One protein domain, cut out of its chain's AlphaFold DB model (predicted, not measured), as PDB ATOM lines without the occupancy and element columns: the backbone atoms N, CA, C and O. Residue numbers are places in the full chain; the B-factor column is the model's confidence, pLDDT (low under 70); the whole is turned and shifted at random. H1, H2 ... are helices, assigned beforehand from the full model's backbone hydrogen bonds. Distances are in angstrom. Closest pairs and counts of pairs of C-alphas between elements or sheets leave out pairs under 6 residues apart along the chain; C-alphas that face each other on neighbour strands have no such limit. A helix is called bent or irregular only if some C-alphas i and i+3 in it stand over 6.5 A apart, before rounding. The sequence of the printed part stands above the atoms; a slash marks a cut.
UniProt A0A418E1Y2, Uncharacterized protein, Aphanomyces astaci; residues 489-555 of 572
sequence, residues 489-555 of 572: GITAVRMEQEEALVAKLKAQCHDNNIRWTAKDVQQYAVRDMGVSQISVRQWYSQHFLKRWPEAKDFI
ATOM      1  N   GLY A 489     -39.943  23.621 -25.867       29.67
ATOM      2  CA  GLY A 489     -39.615  25.049 -25.765       29.67
ATOM      3  C   GLY A 489     -38.637  25.404 -24.636       29.67
ATOM      4  O   GLY A 489     -37.799  26.283 -24.805       29.67
ATOM      5  N   ILE A 490     -38.682  24.693 -23.502       34.78
ATOM      6  CA  ILE A 490     -37.784  24.944 -22.357       34.78
ATOM      7  C   ILE A 490     -36.381  24.403 -22.651       34.78
ATOM      8  O   ILE A 490     -35.385  25.032 -22.297       34.78
ATOM      9  N   THR A 491     -36.283  23.275 -23.359       48.25
ATOM     10  CA  THR A 491     -34.998  22.701 -23.783       48.25
ATOM     11  C   THR A 491     -34.281  23.594 -24.799       48.25
ATOM     12  O   THR A 491     -33.066  23.739 -24.698       48.25
ATOM     13  N   ALA A 492     -35.001  24.242 -25.720       47.28
ATOM     14  CA  ALA A 492     -34.411  25.152 -26.705       47.28
ATOM     15  C   ALA A 492     -33.787  26.402 -26.056       47.28
ATOM     16  O   ALA A 492     -32.593  26.643 -26.224       47.28
ATOM     17  N   VAL A 493     -34.550  27.119 -25.220       53.12
ATOM     18  CA  VAL A 493     -34.058  28.292 -24.467       53.12
ATOM     19  C   VAL A 493     -32.870  27.917 -23.579       53.12
ATOM     20  O   VAL A 493     -31.906  28.665 -23.430       53.12
ATOM     21  N   ARG A 494     -32.906  26.712 -23.001       66.00
ATOM     22  CA  ARG A 494     -31.826  26.206 -22.160       66.00
ATOM     23  C   ARG A 494     -30.539  25.937 -22.939       66.00
ATOM     24  O   ARG A 494     -29.463  26.164 -22.393       66.00
ATOM     25  N   MET A 495     -30.637  25.443 -24.172       69.81
ATOM     26  CA  MET A 495     -29.465  25.218 -25.019       69.81
ATOM     27  C   MET A 495     -28.841  26.535 -25.483       69.81
ATOM     28  O   MET A 495     -27.626  26.668 -25.397       69.81
ATOM     29  N   GLU A 496     -29.654  27.528 -25.845       73.62
ATOM     30  CA  GLU A 496     -29.182  28.871 -26.213       73.62
ATOM     31  C   GLU A 496     -28.415  29.549 -25.060       73.62
ATOM     32  O   GLU A 496     -27.332  30.103 -25.246       73.62
ATOM     33  N   GLN A 497     -28.915  29.429 -23.826       76.56
ATOM     34  CA  GLN A 497     -28.218  29.936 -22.638       76.56
ATOM     35  C   GLN A 497     -26.889  29.213 -22.365       76.56
ATOM     36  O   GLN A 497     -25.940  29.826 -21.870       76.56
ATOM     37  N   GLU A 498     -26.818  27.903 -22.627       83.12
ATOM     38  CA  GLU A 498     -25.586  27.119 -22.475       83.12
ATOM     39  C   GLU A 498     -24.539  27.531 -23.517       83.12
ATOM     40  O   GLU A 498     -23.376  27.718 -23.164       83.12
ATOM     41  N   GLU A 499     -24.956  27.745 -24.762       84.62
ATOM     42  CA  GLU A 499     -24.106  28.228 -25.852       84.62
ATOM     43  C   GLU A 499     -23.562  29.638 -25.570       84.62
ATOM     44  O   GLU A 499     -22.354  29.877 -25.663       84.62
ATOM     45  N   ALA A 500     -24.414  30.552 -25.092       85.19
ATOM     46  CA  ALA A 500     -24.004  31.895 -24.677       85.19
ATOM     47  C   ALA A 500     -22.990  31.876 -23.515       85.19
ATOM     48  O   ALA A 500     -22.055  32.683 -23.479       85.19
ATOM     49  N   LEU A 501     -23.132  30.940 -22.568       86.62
ATOM     50  CA  LEU A 501     -22.164  30.745 -21.485       86.62
ATOM     51  C   LEU A 501     -20.805  30.275 -22.021       86.62
ATOM     52  O   LEU A 501     -19.776  30.805 -21.606       86.62
ATOM     53  N   VAL A 502     -20.778  29.321 -22.953       88.06
ATOM     54  CA  VAL A 502     -19.527  28.851 -23.573       88.06
ATOM     55  C   VAL A 502     -18.843  29.977 -24.352       88.06
ATOM     56  O   VAL A 502     -17.636  30.177 -24.202       88.06
ATOM     57  N   ALA A 503     -19.602  30.777 -25.104       86.75
ATOM     58  CA  ALA A 503     -19.075  31.947 -25.803       86.75
ATOM     59  C   ALA A 503     -18.446  32.965 -24.832       86.75
ATOM     60  O   ALA A 503     -17.351  33.472 -25.079       86.75
ATOM     61  N   LYS A 504     -19.089  33.206 -23.683       85.00
ATOM     62  CA  LYS A 504     -18.570  34.094 -22.634       85.00
ATOM     63  C   LYS A 504     -17.295  33.557 -21.981       85.00
ATOM     64  O   LYS A 504     -16.364  34.330 -21.764       85.00
ATOM     65  N   LEU A 505     -17.237  32.252 -21.694       84.25
ATOM     66  CA  LEU A 505     -16.031  31.591 -21.178       84.25
ATOM     67  C   LEU A 505     -14.857  31.772 -22.144       84.25
ATOM     68  O   LEU A 505     -13.762  32.145 -21.722       84.25
ATOM     69  N   LYS A 506     -15.110  31.580 -23.443       84.75
ATOM     70  CA  LYS A 506     -14.111  31.732 -24.502       84.75
ATOM     71  C   LYS A 506     -13.604  33.172 -24.619       84.75
ATOM     72  O   LYS A 506     -12.395  33.377 -24.636       84.75
ATOM     73  N   ALA A 507     -14.502  34.158 -24.647       82.44
ATOM     74  CA  ALA A 507     -14.135  35.571 -24.756       82.44
ATOM     75  C   ALA A 507     -13.312  36.054 -23.548       82.44
ATOM     76  O   ALA A 507     -12.270  36.682 -23.702       82.44
ATOM     77  N   GLN A 508     -13.723  35.697 -22.328       75.62
ATOM     78  CA  GLN A 508     -13.042  36.168 -21.118       75.62
ATOM     79  C   GLN A 508     -11.694  35.487 -20.854       75.62
ATOM     80  O   GLN A 508     -10.811  36.112 -20.263       75.62
ATOM     81  N   CYS A 509     -11.515  34.244 -21.311       72.50
ATOM     82  CA  CYS A 509     -10.201  33.601 -21.309       72.50
ATOM     83  C   CYS A 509      -9.244  34.239 -22.326       72.50
ATOM     84  O   CYS A 509      -8.038  34.218 -22.097       72.50
ATOM     85  N   HIS A 510      -9.764  34.800 -23.424       64.94
ATOM     86  CA  HIS A 510      -8.957  35.436 -24.466       64.94
ATOM     87  C   HIS A 510      -8.508  36.855 -24.085       64.94
ATOM     88  O   HIS A 510      -7.341  37.183 -24.276       64.94
ATOM     89  N   ASP A 511      -9.392  37.659 -23.482       58.59
ATOM     90  CA  ASP A 511      -9.142  39.101 -23.323       58.59
ATOM     91  C   ASP A 511      -8.458  39.501 -22.002       58.59
ATOM     92  O   ASP A 511      -7.693  40.460 -21.988       58.59
ATOM     93  N   ASN A 512      -8.697  38.798 -20.882       52.12
ATOM     94  CA  ASN A 512      -8.338  39.322 -19.547       52.12
ATOM     95  C   ASN A 512      -7.551  38.361 -18.637       52.12
ATOM     96  O   ASN A 512      -7.352  38.664 -17.461       52.12
ATOM     97  N   ASN A 513      -7.124  37.191 -19.128       59.56
ATOM     98  CA  ASN A 513      -6.464  36.154 -18.313       59.56
ATOM     99  C   ASN A 513      -7.258  35.790 -17.026       59.56
ATOM    100  O   ASN A 513      -6.692  35.351 -16.023       59.56
ATOM    101  N   ILE A 514      -8.586  35.993 -17.042       59.69
ATOM    102  CA  ILE A 514      -9.492  35.677 -15.933       59.69
ATOM    103  C   ILE A 514      -9.808  34.191 -16.011       59.69
ATOM    104  O   ILE A 514     -10.401  33.712 -16.978       59.69
ATOM    105  N   ARG A 515      -9.417  33.449 -14.974       64.06
ATOM    106  CA  ARG A 515      -9.574  31.997 -14.943       64.06
ATOM    107  C   ARG A 515     -10.863  31.602 -14.234       64.06
ATOM    108  O   ARG A 515     -10.979  31.746 -13.020       64.06
ATOM    109  N   TRP A 516     -11.814  31.066 -14.992       73.94
ATOM    110  CA  TRP A 516     -13.063  30.541 -14.448       73.94
ATOM    111  C   TRP A 516     -12.821  29.221 -13.717       73.94
ATOM    112  O   TRP A 516     -12.246  28.276 -14.265       73.94
ATOM    113  N   THR A 517     -13.294  29.115 -12.478       82.00
ATOM    114  CA  THR A 517     -13.323  27.839 -11.761       82.00
ATOM    115  C   THR A 517     -14.630  27.098 -12.023       82.00
ATOM    116  O   THR A 517     -15.665  27.683 -12.352       82.00
ATOM    117  N   ALA A 518     -14.633  25.782 -11.789       80.62
ATOM    118  CA  ALA A 518     -15.864  24.989 -11.817       80.62
ATOM    119  C   ALA A 518     -16.946  25.538 -10.863       80.62
ATOM    120  O   ALA A 518     -18.136  25.334 -11.095       80.62
ATOM    121  N   LYS A 519     -16.540  26.238  -9.794       78.25
ATOM    122  CA  LYS A 519     -17.446  26.885  -8.844       78.25
ATOM    123  C   LYS A 519     -18.086  28.139  -9.443       78.25
ATOM    124  O   LYS A 519     -19.292  28.302  -9.288       78.25
ATOM    125  N   ASP A 520     -17.326  28.953 -10.169       81.12
ATOM    126  CA  ASP A 520     -17.827  30.183 -10.803       81.12
ATOM    127  C   ASP A 520     -18.848  29.863 -11.895       81.12
ATOM    128  O   ASP A 520     -19.922  30.460 -11.946       81.12
ATOM    129  N   VAL A 521     -18.576  28.831 -12.702       82.50
ATOM    130  CA  VAL A 521     -19.511  28.339 -13.729       82.50
ATOM    131  C   VAL A 521     -20.816  27.845 -13.100       82.50
ATOM    132  O   VAL A 521     -21.905  28.131 -13.595       82.50
ATOM    133  N   GLN A 522     -20.729  27.128 -11.976       81.31
ATOM    134  CA  GLN A 522     -21.911  26.674 -11.243       81.31
ATOM    135  C   GLN A 522     -22.687  27.858 -10.643       81.31
ATOM    136  O   GLN A 522     -23.907  27.921 -10.774       81.31
ATOM    137  N   GLN A 523     -22.013  28.832 -10.032       78.62
ATOM    138  CA  GLN A 523     -22.676  30.014  -9.470       78.62
ATOM    139  C   GLN A 523     -23.354  30.871 -10.544       78.62
ATOM    140  O   GLN A 523     -24.494  31.294 -10.345       78.62
ATOM    141  N   TYR A 524     -22.707  31.059 -11.696       81.25
ATOM    142  CA  TYR A 524     -23.294  31.738 -12.851       81.25
ATOM    143  C   TYR A 524     -24.557  31.025 -13.336       81.25
ATOM    144  O   TYR A 524     -25.600  31.646 -13.512       81.25
ATOM    145  N   ALA A 525     -24.499  29.699 -13.479       73.75
ATOM    146  CA  ALA A 525     -25.649  28.919 -13.914       73.75
ATOM    147  C   ALA A 525     -26.841  29.049 -12.955       73.75
ATOM    148  O   ALA A 525     -27.989  29.068 -13.396       73.75
ATOM    149  N   VAL A 526     -26.592  29.177 -11.649       71.00
ATOM    150  CA  VAL A 526     -27.663  29.432 -10.682       71.00
ATOM    151  C   VAL A 526     -28.243  30.834 -10.839       71.00
ATOM    152  O   VAL A 526     -29.463  30.979 -10.870       71.00
ATOM    153  N   ARG A 527     -27.384  31.854 -10.916       78.25
ATOM    154  CA  ARG A 527     -27.799  33.261 -10.913       78.25
ATOM    155  C   ARG A 527     -28.467  33.673 -12.223       78.25
ATOM    156  O   ARG A 527     -29.544  34.251 -12.193       78.25
ATOM    157  N   ASP A 528     -27.829  33.364 -13.346       70.75
ATOM    158  CA  ASP A 528     -28.154  33.949 -14.651       70.75
ATOM    159  C   ASP A 528     -28.904  32.972 -15.569       70.75
ATOM    160  O   ASP A 528     -29.628  33.396 -16.463       70.75
ATOM    161  N   MET A 529     -28.784  31.658 -15.334       70.44
ATOM    162  CA  MET A 529     -29.534  30.632 -16.077       70.44
ATOM    163  C   MET A 529     -30.650  29.990 -15.236       70.44
ATOM    164  O   MET A 529     -31.257  29.012 -15.671       70.44
ATOM    165  N   GLY A 530     -30.883  30.451 -14.003       59.75
ATOM    166  CA  GLY A 530     -31.936  29.931 -13.122       59.75
ATOM    167  C   GLY A 530     -31.783  28.455 -12.721       59.75
ATOM    168  O   GLY A 530     -32.771  27.792 -12.401       59.75
ATOM    169  N   VAL A 531     -30.569  27.892 -12.751       61.44
ATOM    170  CA  VAL A 531     -30.338  26.511 -12.292       61.44
ATOM    171  C   VAL A 531     -30.532  26.433 -10.789       61.44
ATOM    172  O   VAL A 531     -29.907  27.158 -10.028       61.44
ATOM    173  N   SER A 532     -31.339  25.485 -10.319       53.81
ATOM    174  CA  SER A 532     -31.460  25.242  -8.880       53.81
ATOM    175  C   SER A 532     -30.089  24.915  -8.259       53.81
ATOM    176  O   SER A 532     -29.372  24.041  -8.755       53.81
ATOM    177  N   GLN A 533     -29.762  25.546  -7.125       50.66
ATOM    178  CA  GLN A 533     -28.542  25.275  -6.341       50.66
ATOM    179  C   GLN A 533     -28.342  23.778  -6.042       50.66
ATOM    180  O   GLN A 533     -27.221  23.278  -6.007       50.66
ATOM    181  N   ILE A 534     -29.437  23.035  -5.866       43.31
ATOM    182  CA  ILE A 534     -29.418  21.596  -5.565       43.31
ATOM    183  C   ILE A 534     -29.023  20.777  -6.807       43.31
ATOM    184  O   ILE A 534     -28.418  19.712  -6.689       43.31
ATOM    185  N   SER A 535     -29.325  21.285  -8.001       49.28
ATOM    186  CA  SER A 535     -29.164  20.574  -9.274       49.28
ATOM    187  C   SER A 535     -27.893  20.972 -10.032       49.28
ATOM    188  O   SER A 535     -27.475  20.255 -10.941       49.28
ATOM    189  N   VAL A 536     -27.252  22.084  -9.656       63.28
ATOM    190  CA  VAL A 536     -26.161  22.706 -10.420       63.28
ATOM    191  C   VAL A 536     -24.945  21.799 -10.611       63.28
ATOM    192  O   VAL A 536     -24.383  21.734 -11.701       63.28
ATOM    193  N   ARG A 537     -24.585  21.004  -9.597       65.00
ATOM    194  CA  ARG A 537     -23.466  20.050  -9.691       65.00
ATOM    195  C   ARG A 537     -23.745  18.915 -10.673       65.00
ATOM    196  O   ARG A 537     -22.839  18.443 -11.363       65.00
ATOM    197  N   GLN A 538     -24.996  18.469 -10.734       55.34
ATOM    198  CA  GLN A 538     -25.411  17.380 -11.609       55.34
ATOM    199  C   GLN A 538     -25.573  17.859 -13.051       55.34
ATOM    200  O   GLN A 538     -25.107  17.182 -13.963       55.34
ATOM    201  N   TRP A 539     -26.149  19.047 -13.244       80.19
ATOM    202  CA  TRP A 539     -26.170  19.735 -14.533       80.19
ATOM    203  C   TRP A 539     -24.748  19.930 -15.080       80.19
ATOM    204  O   TRP A 539     -24.460  19.489 -16.191       80.19
ATOM    205  N   TYR A 540     -23.835  20.474 -14.268       76.44
ATOM    206  CA  TYR A 540     -22.451  20.744 -14.666       76.44
ATOM    207  C   TYR A 540     -21.719  19.474 -15.135       76.44
ATOM    208  O   TYR A 540     -21.184  19.420 -16.241       76.44
ATOM    209  N   SER A 541     -21.734  18.422 -14.312       67.44
ATOM    210  CA  SER A 541     -20.957  17.200 -14.569       67.44
ATOM    211  C   SER A 541     -21.593  16.245 -15.580       67.44
ATOM    212  O   SER A 541     -20.876  15.587 -16.333       67.44
ATOM    213  N   GLN A 542     -22.923  16.122 -15.593       57.66
ATOM    214  CA  GLN A 542     -23.606  15.110 -16.406       57.66
ATOM    215  C   GLN A 542     -24.167  15.644 -17.719       57.66
ATOM    216  O   GLN A 542     -24.410  14.832 -18.608       57.66
ATOM    217  N   HIS A 543     -24.351  16.961 -17.849       67.88
ATOM    218  CA  HIS A 543     -24.969  17.569 -19.025       67.88
ATOM    219  C   HIS A 543     -24.042  18.597 -19.674       67.88
ATOM    220  O   HIS A 543     -23.595  18.360 -20.791       67.88
ATOM    221  N   PHE A 544     -23.677  19.668 -18.966       78.94
ATOM    222  CA  PHE A 544     -22.903  20.778 -19.529       78.94
ATOM    223  C   PHE A 544     -21.542  20.329 -20.084       78.94
ATOM    224  O   PHE A 544     -21.307  20.451 -21.278       78.94
ATOM    225  N   LEU A 545     -20.691  19.693 -19.269       81.38
ATOM    226  CA  LEU A 545     -19.362  19.232 -19.712       81.38
ATOM    227  C   LEU A 545     -19.386  18.049 -20.695       81.38
ATOM    228  O   LEU A 545     -18.344  17.694 -21.250       81.38
ATOM    229  N   LYS A 546     -20.532  17.374 -20.842       74.38
ATOM    230  CA  LYS A 546     -20.707  16.319 -21.850       74.38
ATOM    231  C   LYS A 546     -21.159  16.890 -23.186       74.38
ATOM    232  O   LYS A 546     -20.762  16.365 -24.215       74.38
ATOM    233  N   ARG A 547     -22.006  17.918 -23.143       79.75
ATOM    234  CA  ARG A 547     -22.558  18.590 -24.319       79.75
ATOM    235  C   ARG A 547     -21.566  19.572 -24.932       79.75
ATOM    236  O   ARG A 547     -21.484  19.629 -26.146       79.75
ATOM    237  N   TRP A 548     -20.804  20.265 -24.091       82.94
ATOM    238  CA  TRP A 548     -19.780  21.237 -24.473       82.94
ATOM    239  C   TRP A 548     -18.419  20.782 -23.929       82.94
ATOM    240  O   TRP A 548     -17.922  21.336 -22.943       82.94
ATOM    241  N   PRO A 549     -17.840  19.694 -24.466       79.94
ATOM    242  CA  PRO A 549     -16.565  19.166 -23.989       79.94
ATOM    243  C   PRO A 549     -15.419  20.189 -24.064       79.94
ATOM    244  O   PRO A 549     -14.583  20.198 -23.163       79.94
ATOM    245  N   GLU A 550     -15.424  21.078 -25.056       79.88
ATOM    246  CA  GLU A 550     -14.485  22.190 -25.246       79.88
ATOM    247  C   GLU A 550     -14.530  23.223 -24.111       79.88
ATOM    248  O   GLU A 550     -13.536  23.889 -23.833       79.88
ATOM    249  N   ALA A 551     -15.642  23.319 -23.372       82.31
ATOM    250  CA  ALA A 551     -15.736  24.203 -22.213       82.31
ATOM    251  C   ALA A 551     -14.731  23.822 -21.111       82.31
ATOM    252  O   ALA A 551     -14.385  24.659 -20.280       82.31
ATOM    253  N   LYS A 552     -14.248  22.569 -21.093       80.62
ATOM    254  CA  LYS A 552     -13.243  22.096 -20.128       80.62
ATOM    255  C   LYS A 552     -11.909  22.819 -20.265       80.62
ATOM    256  O   LYS A 552     -11.241  22.990 -19.252       80.62
ATOM    257  N   ASP A 553     -11.545  23.241 -21.471       78.81
ATOM    258  CA  ASP A 553     -10.256  23.889 -21.731       78.81
ATOM    259  C   ASP A 553     -10.230  25.339 -21.225       78.81
ATOM    260  O   ASP A 553      -9.168  25.895 -20.966       78.81
ATOM    261  N   PHE A 554     -11.412  25.919 -20.997       79.12
ATOM    262  CA  PHE A 554     -11.597  27.264 -20.449       79.12
ATOM    263  C   PHE A 554     -11.886  27.265 -18.935       79.12
ATOM    264  O   PHE A 554     -12.113  28.324 -18.349       79.12
ATOM    265  N   ILE A 555     -11.903  26.092 -18.282       79.19
ATOM    266  CA  ILE A 555     -12.193  25.943 -16.848       79.19
ATOM    267  C   ILE A 555     -10.989  25.333 -16.125       79.19
ATOM    268  O   ILE A 555     -10.502  24.262 -16.479       79.19
TER     269      ILE A 555
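What this domain is: This is residues 489 to 555 of the 572 residues of an uncharacterized protein of Aphanomyces astaci (UniProt A0A418E1Y2). One long helix, H1, makes the longest axis, and H2, H3 and H4 form an arc along one side of it, leading back to it at H4. The printed part has 67 residues, 51 of them in the four named helices, H1 to H4 in chain order, with no named strand; its class is all helix, and it is compact, with a radius of gyration of the C-alphas of 11.4 A and spans of 33 by 22 by 21 A.

How they stand to each other: H1, residues 489 to 511, touches H4, residues 549 to 554, with residues 502 to 509 alone; the closest C-alphas, of Val 502 and Ala 551, are 6.2 A apart. H3, residues 536 to 547, touches H2, residues 518 to 527, with residues 536 to 540 alone, about perpendicular at 73 degrees; the closest C-alphas, of Gln 522 and Val 536, are 5.9 A apart. H1 and H2 are near each other. Every O i to N i+4 pair is within hydrogen-bond range in H1 and H2, 5 of 8 in H3, and 0 of 2 in H4, against 3 of 3 O i to N i+3 pairs.

Where its parts are: H1 spans 33.6 A from C-alpha 489 at (-39.615, 25.049, -25.765); H2 spans 14.5 A, H3 14.9 A, and H4 10.1 A to C-alpha 554 at (-11.597, 27.264, -20.449). H3 is irregular, only just: C-alphas 542 and 545 are 6.8 A apart.

The domain as a whole: The printed part has no cut and no long link. The pLDDT is under 70 in 25 residues, among them 489 to 495 and 530 to 538.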